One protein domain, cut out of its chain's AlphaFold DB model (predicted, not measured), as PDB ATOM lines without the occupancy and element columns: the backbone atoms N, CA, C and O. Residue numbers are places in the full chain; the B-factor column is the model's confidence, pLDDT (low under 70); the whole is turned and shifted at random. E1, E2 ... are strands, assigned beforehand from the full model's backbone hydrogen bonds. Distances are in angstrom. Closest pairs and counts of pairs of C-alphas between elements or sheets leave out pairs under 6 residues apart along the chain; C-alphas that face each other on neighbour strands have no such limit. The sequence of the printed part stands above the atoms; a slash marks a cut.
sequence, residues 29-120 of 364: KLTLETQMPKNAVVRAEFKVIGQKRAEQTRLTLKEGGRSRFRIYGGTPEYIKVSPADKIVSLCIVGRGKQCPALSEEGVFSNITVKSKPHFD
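Overview. This is residues 29 to 120 of the 364 residues of the protein "Acyl_transf_3 domain-containing protein" of Alphaproteobacteria bacterium (UniProt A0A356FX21). Two twisted antiparallel sheets lie face to face as a small sandwich, one of four strands in the order E3, E2, E5, E7, the other of three in the order E4, E1, E6. The long link from E6 to E7 runs first along the edge of the smaller sheet, where residues 97 to 98 pair with E6, and the last strand, E8, lies away from both sheets. The printed part has 92 residues, with eight named strands, E1 to E8 in turn along it, and no named helix; the class is all strand. It is compact, with a radius of gyration of the C-alphas of 12.6 A, and the C-alphas span 33 by 28 by 22 A.

Arrangement. E1, residues 29 to 34, is the inner strand of its sheet, between the edge strands E4, residues 66 to 72, and E6, residues 87 to 93. E1 and E4 are antiparallel at 150 degrees, with N 30 and O 69 2.8 A apart, within hydrogen-bond range. E1 and E6 are antiparallel at 169 degrees, with N 31 and O 91 at 2.8 A. Residues 92 to 93, which belong to E6, pair antiparallel with residues 97 to 98, a stretch too short to be named. In the other sheet, E2, residues 41 to 48, forms a hairpin with the edge strand E3, residues 55 to 60; N 44 and O 57 are 2.9 A apart. On its other side E2 is antiparallel to E5, residues 76 to 82, at 163 degrees, with N 45 and O 80 at 2.8 A. E5 is antiparallel to the edge strand E7, residues 107 to 109, at 166 degrees, with N 108 and O 79 at 2.8 A. The sheets' best planes are 7 degrees apart, and the facing parts are 9.5 A centre to centre. The closest C-alphas of E3 and E4 are those of Leu 59 and Ser 67, 6.5 A apart. E8, residues 116 to 119, pairs with no named strand.

Along the chain. E1 begins at C-alpha 29, (197.136, 143.407, 187.535), and is 16.6 A long. E2, the longest strand by residues, measures 22.5 A and begins at C-alpha 41, (189.906, 156.590, 198.246). E3 measures 16.7 A, E4 20.2 A, E5 16.8 A and E6 17.6 A. E8 ends at C-alpha 119, (193.843, 141.612, 174.172).

Size, cuts and confidence. The C-alphas of Glu 104 and Asp 120, the two farthest apart, are 35.9 A apart. The printed part has no cut. The link E6 to E7, 13 residues, is long. Mean pLDDT of the printed part is 90.0, and no printed residue is under 70.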
ATOM      1  N   LYS A  29     198.282 143.295 186.627       93.00
ATOM      2  CA  LYS A  29     197.136 143.407 187.535       93.00
ATOM      3  C   LYS A  29     197.650 143.578 188.953       93.00
ATOM      4  O   LYS A  29     198.415 142.745 189.423       93.00
ATOM      5  N   LEU A  30     197.175 144.601 189.640       93.56
ATOM      6  CA  LEU A  30     197.563 144.901 191.007       93.56
ATOM      7  C   LEU A  30     196.367 144.692 191.915       93.56
ATOM      8  O   LEU A  30     195.244 145.078 191.583       93.56
ATOM      9  N   THR A  31     196.611 144.039 193.042       94.81
ATOM     10  CA  THR A  31     195.655 143.914 194.138       94.81
ATOM     11  C   THR A  31     196.263 144.603 195.340       94.81
ATOM     12  O   THR A  31     197.323 144.194 195.807       94.81
ATOM     13  N   LEU A  32     195.598 145.661 195.782       93.69
ATOM     14  CA  LEU A  32     195.948 146.430 196.961       93.69
ATOM     15  C   LEU A  32     194.964 146.068 198.071       93.69
ATOM     16  O   LEU A  32     193.752 146.073 197.845       93.69
ATOM     17  N   GLU A  33     195.480 145.782 199.254       93.50
ATOM     18  CA  GLU A  33     194.703 145.580 200.471       93.50
ATOM     19  C   GLU A  33     195.110 146.629 201.498       93.50
ATOM     20  O   GLU A  33     196.297 146.912 201.674       93.50
ATOM     21  N   THR A  34     194.123 147.236 202.147       91.88
ATOM     22  CA  THR A  34     194.328 148.315 203.115       91.88
ATOM     23  C   THR A  34     193.421 148.123 204.324       91.88
ATOM     24  O   THR A  34     192.400 147.441 204.234       91.88
ATOM     25  N   GLN A  35     193.758 148.767 205.439       92.62
ATOM     26  CA  GLN A  35     192.917 148.798 206.644       92.62
ATOM     27  C   GLN A  35     191.777 149.828 206.553       92.62
ATOM     28  O   GLN A  35     191.010 150.003 207.497       92.62
ATOM     29  N   MET A  36     191.674 150.561 205.442       89.81
ATOM     30  CA  MET A  36     190.693 151.629 205.286       89.81
ATOM     31  C   MET A  36     189.286 151.074 204.999       89.81
ATOM     32  O   MET A  36     189.141 150.008 204.392       89.81
ATOM     33  N   PRO A  37     188.226 151.806 205.392       89.38
ATOM     34  CA  PRO A  37     186.853 151.356 205.201       89.38
ATOM     35  C   PRO A  37     186.443 151.313 203.720       89.38
ATOM     36  O   PRO A  37     187.044 151.949 202.848       89.38
ATOM     37  N   LYS A  38     185.358 150.582 203.439       90.38
ATOM     38  CA  LYS A  38     184.699 150.552 202.123       90.38
ATOM     39  C   LYS A  38     184.430 151.982 201.636       90.38
ATOM     40  O   LYS A  38     184.039 152.841 202.420       90.38
ATOM     41  N   ASN A  39     184.597 152.214 200.335       88.12
ATOM     42  CA  ASN A  39     184.449 153.513 199.668       88.12
ATOM     43  C   ASN A  39     185.520 154.567 199.998       88.12
ATOM     44  O   ASN A  39     185.484 155.641 199.394       88.12
ATOM     45  N   ALA A  40     186.494 154.286 200.871       89.50
ATOM     46  CA  ALA A  40     187.644 155.173 200.999       89.50
ATOM     47  C   ALA A  40     188.445 155.216 199.685       89.50
ATOM     48  O   ALA A  40     188.411 154.282 198.875       89.50
ATOM     49  N   VAL A  41     189.135 156.335 199.464       90.25
ATOM     50  CA  VAL A  41     189.906 156.590 198.246       90.25
ATOM     51  C   VAL A  41     191.389 156.559 198.572       90.25
ATOM     52  O   VAL A  41     191.861 157.333 199.399       90.25
ATOM     53  N   VAL A  42     192.118 155.695 197.874       91.56
ATOM     54  CA  VAL A  42     193.578 155.589 197.944       91.56
ATOM     55  C   VAL A  42     194.172 156.171 196.668       91.56
ATOM     56  O   VAL A  42     193.620 155.983 195.579       91.56
ATOM     57  N   ARG A  43     195.291 156.889 196.774       93.25
ATOM     58  CA  ARG A  43     196.038 157.359 195.601       93.25
ATOM     59  C   ARG A  43     197.176 156.393 195.316       93.25
ATOM     60  O   ARG A  43     197.925 156.054 196.226       93.25
ATOM     61  N   ALA A  44     197.292 155.962 194.068       92.94
ATOM     62  CA  ALA A  44     198.436 155.208 193.587       92.94
ATOM     63  C   ALA A  44     199.111 156.001 192.466       92.94
ATOM     64  O   ALA A  44     198.454 156.424 191.519       92.94
ATOM     65  N   GLU A  45     200.410 156.204 192.588       94.38
ATOM     66  CA  GLU A  45     201.279 156.779 191.573       94.38
ATOM     67  C   GLU A  45     202.217 155.684 191.073       94.38
ATOM     68  O   GLU A  45     202.711 154.883 191.862       94.38
ATOM     69  N   PHE A  46     202.462 155.611 189.775       93.25
ATOM     70  CA  PHE A  46     203.416 154.660 189.219       93.25
ATOM     71  C   PHE A  46     204.110 155.256 188.002       93.25
ATOM     72  O   PHE A  46     203.560 156.107 187.308       93.25
ATOM     73  N   LYS A  47     205.317 154.781 187.718       92.75
ATOM     74  CA  LYS A  47     206.068 155.161 186.520       92.75
ATOM     75  C   LYS A  47     206.505 153.902 185.801       92.75
ATOM     76  O   LYS A  47     207.122 153.040 186.420       92.75
ATOM     77  N   VAL A  48     206.176 153.766 184.521       89.19
ATOM     78  CA  VAL A  48     206.612 152.619 183.712       89.19
ATOM     79  C   VAL A  48     208.020 152.864 183.174       89.19
ATOM     80  O   VAL A  48     208.358 153.988 182.802       89.19
ATOM     81  N   ILE A  49     208.854 151.820 183.134       86.00
ATOM     82  CA  ILE A  49     210.216 151.917 182.591       86.00
ATOM     83  C   ILE A  49     210.156 152.480 181.161       86.00
ATOM     84  O   ILE A  49     209.448 151.958 180.303       86.00
ATOM     85  N   GLY A  50     210.902 153.557 180.911       83.88
ATOM     86  CA  GLY A  50     210.940 154.248 179.617       83.88
ATOM     87  C   GLY A  50     209.892 155.356 179.434       83.88
ATOM     88  O   GLY A  50     210.014 156.144 178.494       83.88
ATOM     89  N   GLN A  51     208.907 155.493 180.328       84.31
ATOM     90  CA  GLN A  51     208.018 156.657 180.336       84.31
ATOM     91  C   GLN A  51     208.698 157.871 180.993       84.31
ATOM     92  O   GLN A  51     209.422 157.761 181.983       84.31
ATOM     93  N   LYS A  52     208.435 159.066 180.446       82.75
ATOM     94  CA  LYS A  52     208.992 160.335 180.953       82.75
ATOM     95  C   LYS A  52     208.271 160.875 182.190       82.75
ATOM     96  O   LYS A  52     208.853 161.668 182.921       82.75
ATOM     97  N   ARG A  53     207.003 160.512 182.385       85.06
ATOM     98  CA  ARG A  53     206.138 161.033 183.451       85.06
ATOM     99  C   ARG A  53     205.557 159.876 184.252       85.06
ATOM    100  O   ARG A  53     205.337 158.807 183.693       85.06
ATOM    101  N   ALA A  54     205.331 160.111 185.538       88.38
ATOM    102  CA  ALA A  54     204.556 159.213 186.379       88.38
ATOM    103  C   ALA A  54     203.058 159.422 186.123       88.38
ATOM    104  O   ALA A  54     202.612 160.541 185.856       88.38
ATOM    105  N   GLU A  55     202.292 158.345 186.212       86.44
ATOM    106  CA  GLU A  55     200.838 158.347 186.134       86.44
ATOM    107  C   GLU A  55     200.256 158.239 187.547       86.44
ATOM    108  O   GLU A  55     200.779 157.524 188.403       86.44
ATOM    109  N   GLN A  56     199.150 158.940 187.797       89.38
ATOM    110  CA  GLN A  56     198.429 158.882 189.066       89.38
ATOM    111  C   GLN A  56     197.019 158.342 188.853       89.38
ATOM    112  O   GLN A  56     196.316 158.719 187.918       89.38
ATOM    113  N   THR A  57     196.573 157.472 189.755       87.94
ATOM    114  CA  THR A  57     195.227 156.908 189.738       87.94
ATOM    115  C   THR A  57     194.593 156.934 191.125       87.94
ATOM    116  O   THR A  57     195.259 156.786 192.154       87.94
ATOM    117  N   ARG A  58     193.274 157.148 191.162       90.00
ATOM    118  CA  ARG A  58     192.467 157.129 192.387       90.00
ATOM    119  C   ARG A  58     191.711 155.812 192.464       90.00
ATOM    120  O   ARG A  58     190.944 155.472 191.563       90.00
ATOM    121  N   LEU A  59     191.909 155.085 193.553       89.00
ATOM    122  CA  LEU A  59     191.355 153.761 193.778       89.00
ATOM    123  C   LEU A  59     190.285 153.829 194.859       89.00
ATOM    124  O   LEU A  59     190.587 154.077 196.023       89.00
ATOM    125  N   THR A  60     189.035 153.569 194.487       89.50
ATOM    126  CA  THR A  60     187.961 153.367 195.463       89.50
ATOM    127  C   THR A  60     188.037 151.944 196.008       89.50
ATOM    128  O   THR A  60     188.105 150.973 195.241       89.50
ATOM    129  N   LEU A  61     188.049 151.813 197.331       89.00
ATOM    130  CA  LEU A  61     188.110 150.521 198.004       89.00
ATOM    131  C   LEU A  61     186.754 149.815 198.003       89.00
ATOM    132  O   LEU A  61     185.707 150.427 198.231       89.00
ATOM    133  N   LYS A  62     186.787 148.502 197.770       89.94
ATOM    134  CA  LYS A  62     185.628 147.610 197.873       89.94
ATOM    135  C   LYS A  62     185.506 147.056 199.296       89.94
ATOM    136  O   LYS A  62     186.251 147.436 200.196       89.94
ATOM    137  N   GLU A  63     184.543 146.160 199.500       83.56
ATOM    138  CA  GLU A  63     184.404 145.423 200.759       83.56
ATOM    139  C   GLU A  63     185.712 144.725 201.148       83.56
ATOM    140  O   GLU A  63     186.402 144.150 200.302       83.56
ATOM    141  N   GLY A  64     186.061 144.838 202.432       83.38
ATOM    142  CA  GLY A  64     187.319 144.338 202.982       83.38
ATOM    143  C   GLY A  64     188.550 145.197 202.672       83.38
ATOM    144  O   GLY A  64     189.653 144.669 202.691       83.38
ATOM    145  N   GLY A  65     188.391 146.480 202.315       87.12
ATOM    146  CA  GLY A  65     189.524 147.401 202.121       87.12
ATOM    147  C   GLY A  65     190.395 147.076 200.901       87.12
ATOM    148  O   GLY A  65     191.522 147.564 200.781       87.12
ATOM    149  N   ARG A  66     189.885 146.242 199.984       90.94
ATOM    150  CA  ARG A  66     190.601 145.773 198.792       90.94
ATOM    151  C   ARG A  66     190.261 146.601 197.565       90.94
ATOM    152  O   ARG A  66     189.095 146.890 197.293       90.94
ATOM    153  N   SER A  67     191.263 146.885 196.744       92.12
ATOM    154  CA  SER A  67     191.068 147.430 195.402       92.12
ATOM    155  C   SER A  67     191.939 146.717 194.380       92.12
ATOM    156  O   SER A  67     192.963 146.113 194.700       92.12
ATOM    157  N   ARG A  68     191.491 146.732 193.125       92.25
ATOM    158  CA  ARG A  68     192.213 146.131 192.004       92.25
ATOM    159  C   ARG A  68     192.324 147.145 190.888       92.25
ATOM    160  O   ARG A  68     191.308 147.692 190.465       92.25
ATOM    161  N   PHE A  69     193.529 147.315 190.367       91.19
ATOM    162  CA  PHE A  69     193.778 148.165 189.210       91.19
ATOM    163  C   PHE A  69     194.770 147.513 188.254       91.19
ATOM    164  O   PHE A  69     195.308 146.435 188.522       91.19
ATOM    165  N   ARG A  70     194.918 148.113 187.077       90.31
ATOM    166  CA  ARG A  70     195.770 147.609 186.003       90.31
ATOM    167  C   ARG A  70     196.759 148.694 185.616       90.31
ATOM    168  O   ARG A  70     196.348 149.841 185.481       90.31
ATOM    169  N   ILE A  71     198.012 148.303 185.429       88.00
ATOM    170  CA  ILE A  71     199.043 149.132 184.804       88.00
ATOM    171  C   ILE A  71     199.235 148.600 183.385       88.00
ATOM    172  O   ILE A  71     199.349 147.384 183.196       88.00
ATOM    173  N   TYR A  72     199.214 149.509 182.418       84.94
ATOM    174  CA  TYR A  72     199.394 149.242 180.993       84.94
ATOM    175  C   TYR A  72     200.771 149.750 180.551       84.94
ATOM    176  O   TYR A  72     201.327 150.651 181.174       84.94
ATOM    177  N   GLY A  73     201.319 149.185 179.477       80.88
ATOM    178  CA  GLY A  73     202.524 149.717 178.830       80.88
ATOM    179  C   GLY A  73     203.858 149.165 179.343       80.88
ATOM    180  O   GLY A  73     204.900 149.643 178.907       80.88
ATOM    181  N   GLY A  74     203.853 148.155 180.222       84.69
ATOM    182  CA  GLY A  74     205.065 147.426 180.622       84.69
ATOM    183  C   GLY A  74     205.245 147.256 182.132       84.69
ATOM    184  O   GLY A  74     204.279 147.250 182.897       84.69
ATOM    185  N   THR A  75     206.499 147.065 182.556       87.81
ATOM    186  CA  THR A  75     206.867 146.883 183.968       87.81
ATOM    187  C   THR A  75     207.101 148.243 184.645       87.81
ATOM    188  O   THR A  75     207.871 149.052 184.122       87.81
ATOM    189  N   PRO A  76     206.450 148.525 185.789       90.62
ATOM    190  CA  PRO A  76     206.676 149.742 186.555       90.62
ATOM    191  C   PRO A  76     208.085 149.772 187.154       90.62
ATOM    192  O   PRO A  76     208.548 148.783 187.716       90.62
ATOM    193  N   GLU A  77     208.737 150.926 187.053       92.56
ATOM    194  CA  GLU A  77     209.967 151.272 187.767       92.56
ATOM    195  C   GLU A  77     209.686 151.373 189.275       92.56
ATOM    196  O   GLU A  77     210.399 150.789 190.092       92.56
ATOM    197  N   TYR A  78     208.590 152.052 189.631       93.44
ATOM    198  CA  TYR A  78     208.084 152.122 190.996       93.44
ATOM    199  C   TYR A  78     206.560 152.244 191.036       93.44
ATOM    200  O   TYR A  78     205.915 152.653 190.063       93.44
ATOM    201  N   ILE A  79     205.996 151.923 192.199       94.56
ATOM    202  CA  ILE A  79     204.607 152.201 192.565       94.56
ATOM    203  C   ILE A  79     204.615 152.844 193.948       94.56
ATOM    204  O   ILE A  79     205.129 152.258 194.892       94.56
ATOM    205  N   LYS A  80     204.022 154.021 194.091       95.06
ATOM    206  CA  LYS A  80     203.819 154.710 195.362       95.06
ATOM    207  C   LYS A  80     202.337 154.725 195.696       95.06
ATOM    208  O   LYS A  80     201.519 155.097 194.862       95.06
ATOM    209  N   VAL A  81     201.973 154.332 196.907       94.50
ATOM    210  CA  VAL A  81     200.580 154.300 197.360       94.50
ATOM    211  C   VAL A  81     200.434 155.175 198.602       94.50
ATOM    212  O   VAL A  81     201.290 155.173 199.480       94.50
ATOM    213  N   SER A  82     199.362 155.963 198.671       92.75
ATOM    214  CA  SER A  82     199.103 156.883 199.780       92.75
ATOM    215  C   SER A  82     197.638 156.827 200.225       92.75
ATOM    216  O   SER A  82     196.750 156.905 199.363       92.75
ATOM    217  N   PRO A  83     197.360 156.748 201.542       91.19
ATOM    218  CA  PRO A  83     198.313 156.820 202.664       91.19
ATOM    219  C   PRO A  83     199.084 155.503 202.908       91.19
ATOM    220  O   PRO A  83     198.510 154.421 202.794       91.19
ATOM    221  N   ALA A  84     200.385 155.601 203.209       90.00
ATOM    222  CA  ALA A  84     201.300 154.455 203.304       90.00
ATOM    223  C   ALA A  84     201.046 153.571 204.536       90.00
ATOM    224  O   ALA A  84     201.022 152.346 204.435       90.00
ATOM    225  N   ASP A  85     200.750 154.199 205.675       89.94
ATOM    226  CA  ASP A  85     200.503 153.564 206.976       89.94
ATOM    227  C   ASP A  85     199.242 152.686 207.003       89.94
ATOM    228  O   ASP A  85     199.027 151.915 207.936       89.94
ATOM    229  N   LYS A  86     198.384 152.798 205.984       91.75
ATOM    230  CA  LYS A  86     197.150 152.012 205.871       91.75
ATOM    231  C   LYS A  86     197.276 150.800 204.955       91.75
ATOM    232  O   LYS A  86     196.292 150.067 204.810       91.75
ATOM    233  N   ILE A  87     198.425 150.587 204.319       91.31
ATOM    234  CA  ILE A  87     198.620 149.494 203.365       91.31
ATOM    235  C   ILE A  87     198.889 148.194 204.125       91.31
ATOM    236  O   ILE A  87     199.811 148.108 204.925       91.31
ATOM    237  N   VAL A  88     198.093 147.165 203.838       93.25
ATOM    238  CA  VAL A  88     198.262 145.813 204.393       93.25
ATOM    239  C   VAL A  88     199.093 144.952 203.454       93.25
ATOM    240  O   VAL A  88     199.985 144.232 203.887       93.25
ATOM    241  N   SER A  89     198.794 144.993 202.155       93.12
ATOM    242  CA  SER A  89     199.562 144.244 201.164       93.12
ATOM    243  C   SER A  89     199.404 144.825 199.761       93.12
ATOM    244  O   SER A  89     198.369 145.399 199.406       93.12
ATOM    245  N   LEU A  90     200.440 144.640 198.941       94.19
ATOM    246  CA  LEU A  90     200.402 144.880 197.504       94.19
ATOM    247  C   LEU A  90     200.857 143.612 196.782       94.19
ATOM    248  O   LEU A  90     201.970 143.137 196.984       94.19
ATOM    249  N   CYS A  91     200.013 143.083 195.900       95.25
ATOM    250  CA  CYS A  91     200.368 141.958 195.040       95.25
ATOM    251  C   CYS A  91     200.222 142.330 193.567       95.25
ATOM    252  O   CYS A  91     199.168 142.787 193.116       95.25
ATOM    253  N   ILE A  92     201.279 142.064 192.807       93.81
ATOM    254  CA  ILE A  92     201.420 142.355 191.382       93.81
ATOM    255  C   ILE A  92     201.379 141.029 190.621       93.81
ATOM    256  O   ILE A  92     202.114 140.092 190.931       93.81
ATOM    257  N   VAL A  93     200.501 140.940 189.622       92.88
ATOM    258  CA  VAL A  93     200.245 139.727 188.839       92.88
ATOM    259  C   VAL A  93     200.362 140.026 187.345       92.88
ATOM    260  O   VAL A  93     199.539 140.744 186.770       92.88
ATOM    261  N   GLY A  94     201.345 139.404 186.704       91.56
ATOM    262  CA  GLY A  94     201.609 139.444 185.264       91.56
ATOM    263  C   GLY A  94     201.743 138.033 184.699       91.56
ATOM    264  O   GLY A  94     200.821 137.227 184.844       91.56
ATOM    265  N   ARG A  95     202.895 137.733 184.082       89.25
ATOM    266  CA  ARG A  95     203.337 136.353 183.777       89.25
ATOM    267  C   ARG A  95     203.831 135.590 185.013       89.25
ATOM    268  O   ARG A  95     203.981 134.380 184.958       89.25
ATOM    269  N   GLY A  96     204.061 136.302 186.110       91.00
ATOM    270  CA  GLY A  96     204.328 135.756 187.437       91.00
ATOM    271  C   GLY A  96     203.547 136.526 188.498       91.00
ATOM    272  O   GLY A  96     202.727 137.392 188.174       91.00
ATOM    273  N   LYS A  97     203.809 136.222 189.767       93.88
ATOM    274  CA  LYS A  97     203.243 136.928 190.917       93.88
ATOM    275  C   LYS A  97     204.380 137.384 191.827       93.88
ATOM    276  O   LYS A  97     205.229 136.574 192.174       93.88
ATOM    277  N   GLN A  98     204.362 138.649 192.227       94.56
ATOM    278  CA  GLN A  98     205.256 139.208 193.244       94.56
ATOM    279  C   GLN A  98     204.395 139.977 194.240       94.56
ATOM    280  O   GLN A  98     203.511 140.732 193.833       94.56
ATOM    281  N   CYS A  99     204.636 139.787 195.531       94.12
ATOM    282  CA  CYS A  99     204.054 140.619 196.578       94.12
ATOM    283  C   CYS A  99     205.232 141.266 197.314       94.12
ATOM    284  O   CYS A  99     205.838 140.603 198.155       94.12
ATOM    285  N   PRO A 100     205.655 142.476 196.898       91.12
ATOM    286  CA  PRO A 100     206.787 143.156 197.512       91.12
ATOM    287  C   PRO A 100     206.554 143.381 199.009       91.12
ATOM    288  O   PRO A 100     205.410 143.530 199.444       91.12
ATOM    289  N   ALA A 101     207.639 143.429 199.783       89.00
ATOM    290  CA  ALA A 101     207.568 143.828 201.183       89.00
ATOM    291  C   ALA A 101     207.020 145.259 201.304       89.00
ATOM    292  O   ALA A 101     207.214 146.089 200.412       89.00
ATOM    293  N   LEU A 102     206.318 145.532 202.403       87.94
ATOM    294  CA  LEU A 102     205.819 146.868 202.703       87.94
ATOM    295  C   LEU A 102     206.995 147.818 202.944       87.94
ATOM    296  O   LEU A 102     207.922 147.491 203.679       87.94
ATOM    297  N   SER A 103     206.931 148.987 202.318       87.06
ATOM    298  CA  SER A 103     207.824 150.113 202.583       87.06
ATOM    299  C   SER A 103     207.114 151.093 203.511       87.06
ATOM    300  O   SER A 103     205.925 151.357 203.311       87.06
ATOM    301  N   GLU A 104     207.829 151.654 204.487       84.06
ATOM    302  CA  GLU A 104     207.294 152.667 205.413       84.06
ATOM    303  C   GLU A 104     206.774 153.909 204.670       84.06
ATOM    304  O   GLU A 104     205.784 154.519 205.069       84.06
ATOM    305  N   GLU A 105     207.373 154.233 203.522       88.62
ATOM    306  CA  GLU A 105     206.959 155.348 202.665       88.62
ATOM    307  C   GLU A 105     205.838 154.977 201.675       88.62
ATOM    308  O   GLU A 105     205.375 155.820 200.899       88.62
ATOM    309  N   GLY A 106     205.414 153.708 201.646       88.69
ATOM    310  CA  GLY A 106     204.441 153.194 200.677       88.69
ATOM    311  C   GLY A 106     204.980 153.140 199.245       88.69
ATOM    312  O   GLY A 106     204.191 153.114 198.297       88.69
ATOM    313  N   VAL A 107     206.309 153.154 199.078       92.88
ATOM    314  CA  VAL A 107     207.004 153.094 197.785       92.88
ATOM    315  C   VAL A 107     207.527 151.681 197.536       92.88
ATOM    316  O   VAL A 107     208.356 151.164 198.278       92.88
ATOM    317  N   PHE A 108     207.068 151.073 196.452       91.75
ATOM    318  CA  PHE A 108     207.451 149.743 196.001       91.75
ATOM    319  C   PHE A 108     208.316 149.866 194.744       91.75
ATOM    320  O   PHE A 108     207.820 150.237 193.679       91.75
ATOM    321  N   SER A 109     209.604 149.556 194.871       89.69
ATOM    322  CA  SER A 109     210.587 149.509 193.781       89.69
ATOM    323  C   SER A 109     211.029 148.063 193.505       89.69
ATOM    324  O   SER A 109     210.553 147.124 194.147       89.69
ATOM    325  N   ASN A 110     211.920 147.857 192.526       89.56
ATOM    326  CA  ASN A 110     212.473 146.536 192.174       89.56
ATOM    327  C   ASN A 110     211.403 145.506 191.761       89.56
ATOM    328  O   ASN A 110     211.428 144.330 192.145       89.56
ATOM    329  N   ILE A 111     210.433 145.953 190.968       89.50
ATOM    330  CA  ILE A 111     209.364 145.099 190.452       89.50
ATOM    331  C   ILE A 111     209.920 144.303 189.268       89.50
ATOM    332  O   ILE A 111     210.258 144.864 188.230       89.50
ATOM    333  N   THR A 112     210.010 142.981 189.414       91.62
ATOM    334  CA  THR A 112     210.593 142.084 188.397       91.62
ATOM    335  C   THR A 112     209.534 141.333 187.589       91.62
ATOM    336  O   THR A 112     209.848 140.634 186.622       91.62
ATOM    337  N   VAL A 113     208.254 141.478 187.951       90.88
ATOM    338  CA  VAL A 113     207.152 140.813 187.250       90.88
ATOM    339  C   VAL A 113     207.025 141.354 185.830       90.88
ATOM    340  O   VAL A 113     206.716 142.525 185.605       90.88
ATOM    341  N   LYS A 114     207.182 140.455 184.857       89.56
ATOM    342  CA  LYS A 114     206.893 140.750 183.453       89.56
ATOM    343  C   LYS A 114     205.389 140.877 183.232       89.56
ATOM    344  O   LYS A 114     204.603 140.039 183.697       89.56
ATOM    345  N   SER A 115     205.005 141.896 182.476       87.69
ATOM    346  CA  SER A 115     203.664 142.076 181.927       87.69
ATOM    347  C   SER A 115     203.196 140.841 181.154       87.69
ATOM    348  O   SER A 115     203.984 140.086 180.569       87.69
ATOM    349  N   LYS A 116     201.880 140.610 181.168       88.00
ATOM    350  CA  LYS A 116     201.248 139.622 180.288       88.00
ATOM    351  C   LYS A 116     200.504 140.325 179.158       88.00
ATOM    352  O   LYS A 116     199.902 141.367 179.424       88.00
ATOM    353  N   PRO A 117     200.457 139.722 177.960       86.62
ATOM    354  CA  PRO A 117     199.677 140.278 176.871       86.62
ATOM    355  C   PRO A 117     198.196 140.300 177.259       86.62
ATOM    356  O   PRO A 117     197.640 139.332 177.792       86.62
ATOM    357  N   HIS A 118     197.562 141.427 176.996       85.62
ATOM    358  CA  HIS A 118     196.150 141.684 177.160       85.62
ATOM    359  C   HIS A 118     195.582 142.078 175.809       85.62
ATOM    360  O   HIS A 118     196.008 143.049 175.196       85.62
ATOM    361  N   PHE A 119     194.600 141.307 175.367       86.25
ATOM    362  CA  PHE A 119     193.843 141.612 174.172       86.25
ATOM    363  C   PHE A 119     192.636 142.474 174.537       86.25
ATOM    364  O   PHE A 119     191.711 141.999 175.209       86.25
ATOM    365  N   ASP A 120     192.647 143.731 174.099       81.69
ATOM    366  CA  ASP A 120     191.481 144.598 174.174       81.69
ATOM    367  C   ASP A 120     190.520 144.252 173.031       81.69
ATOM    368  O   ASP A 120     190.569 144.792 171.924       81.69
TER     369      ASP A 120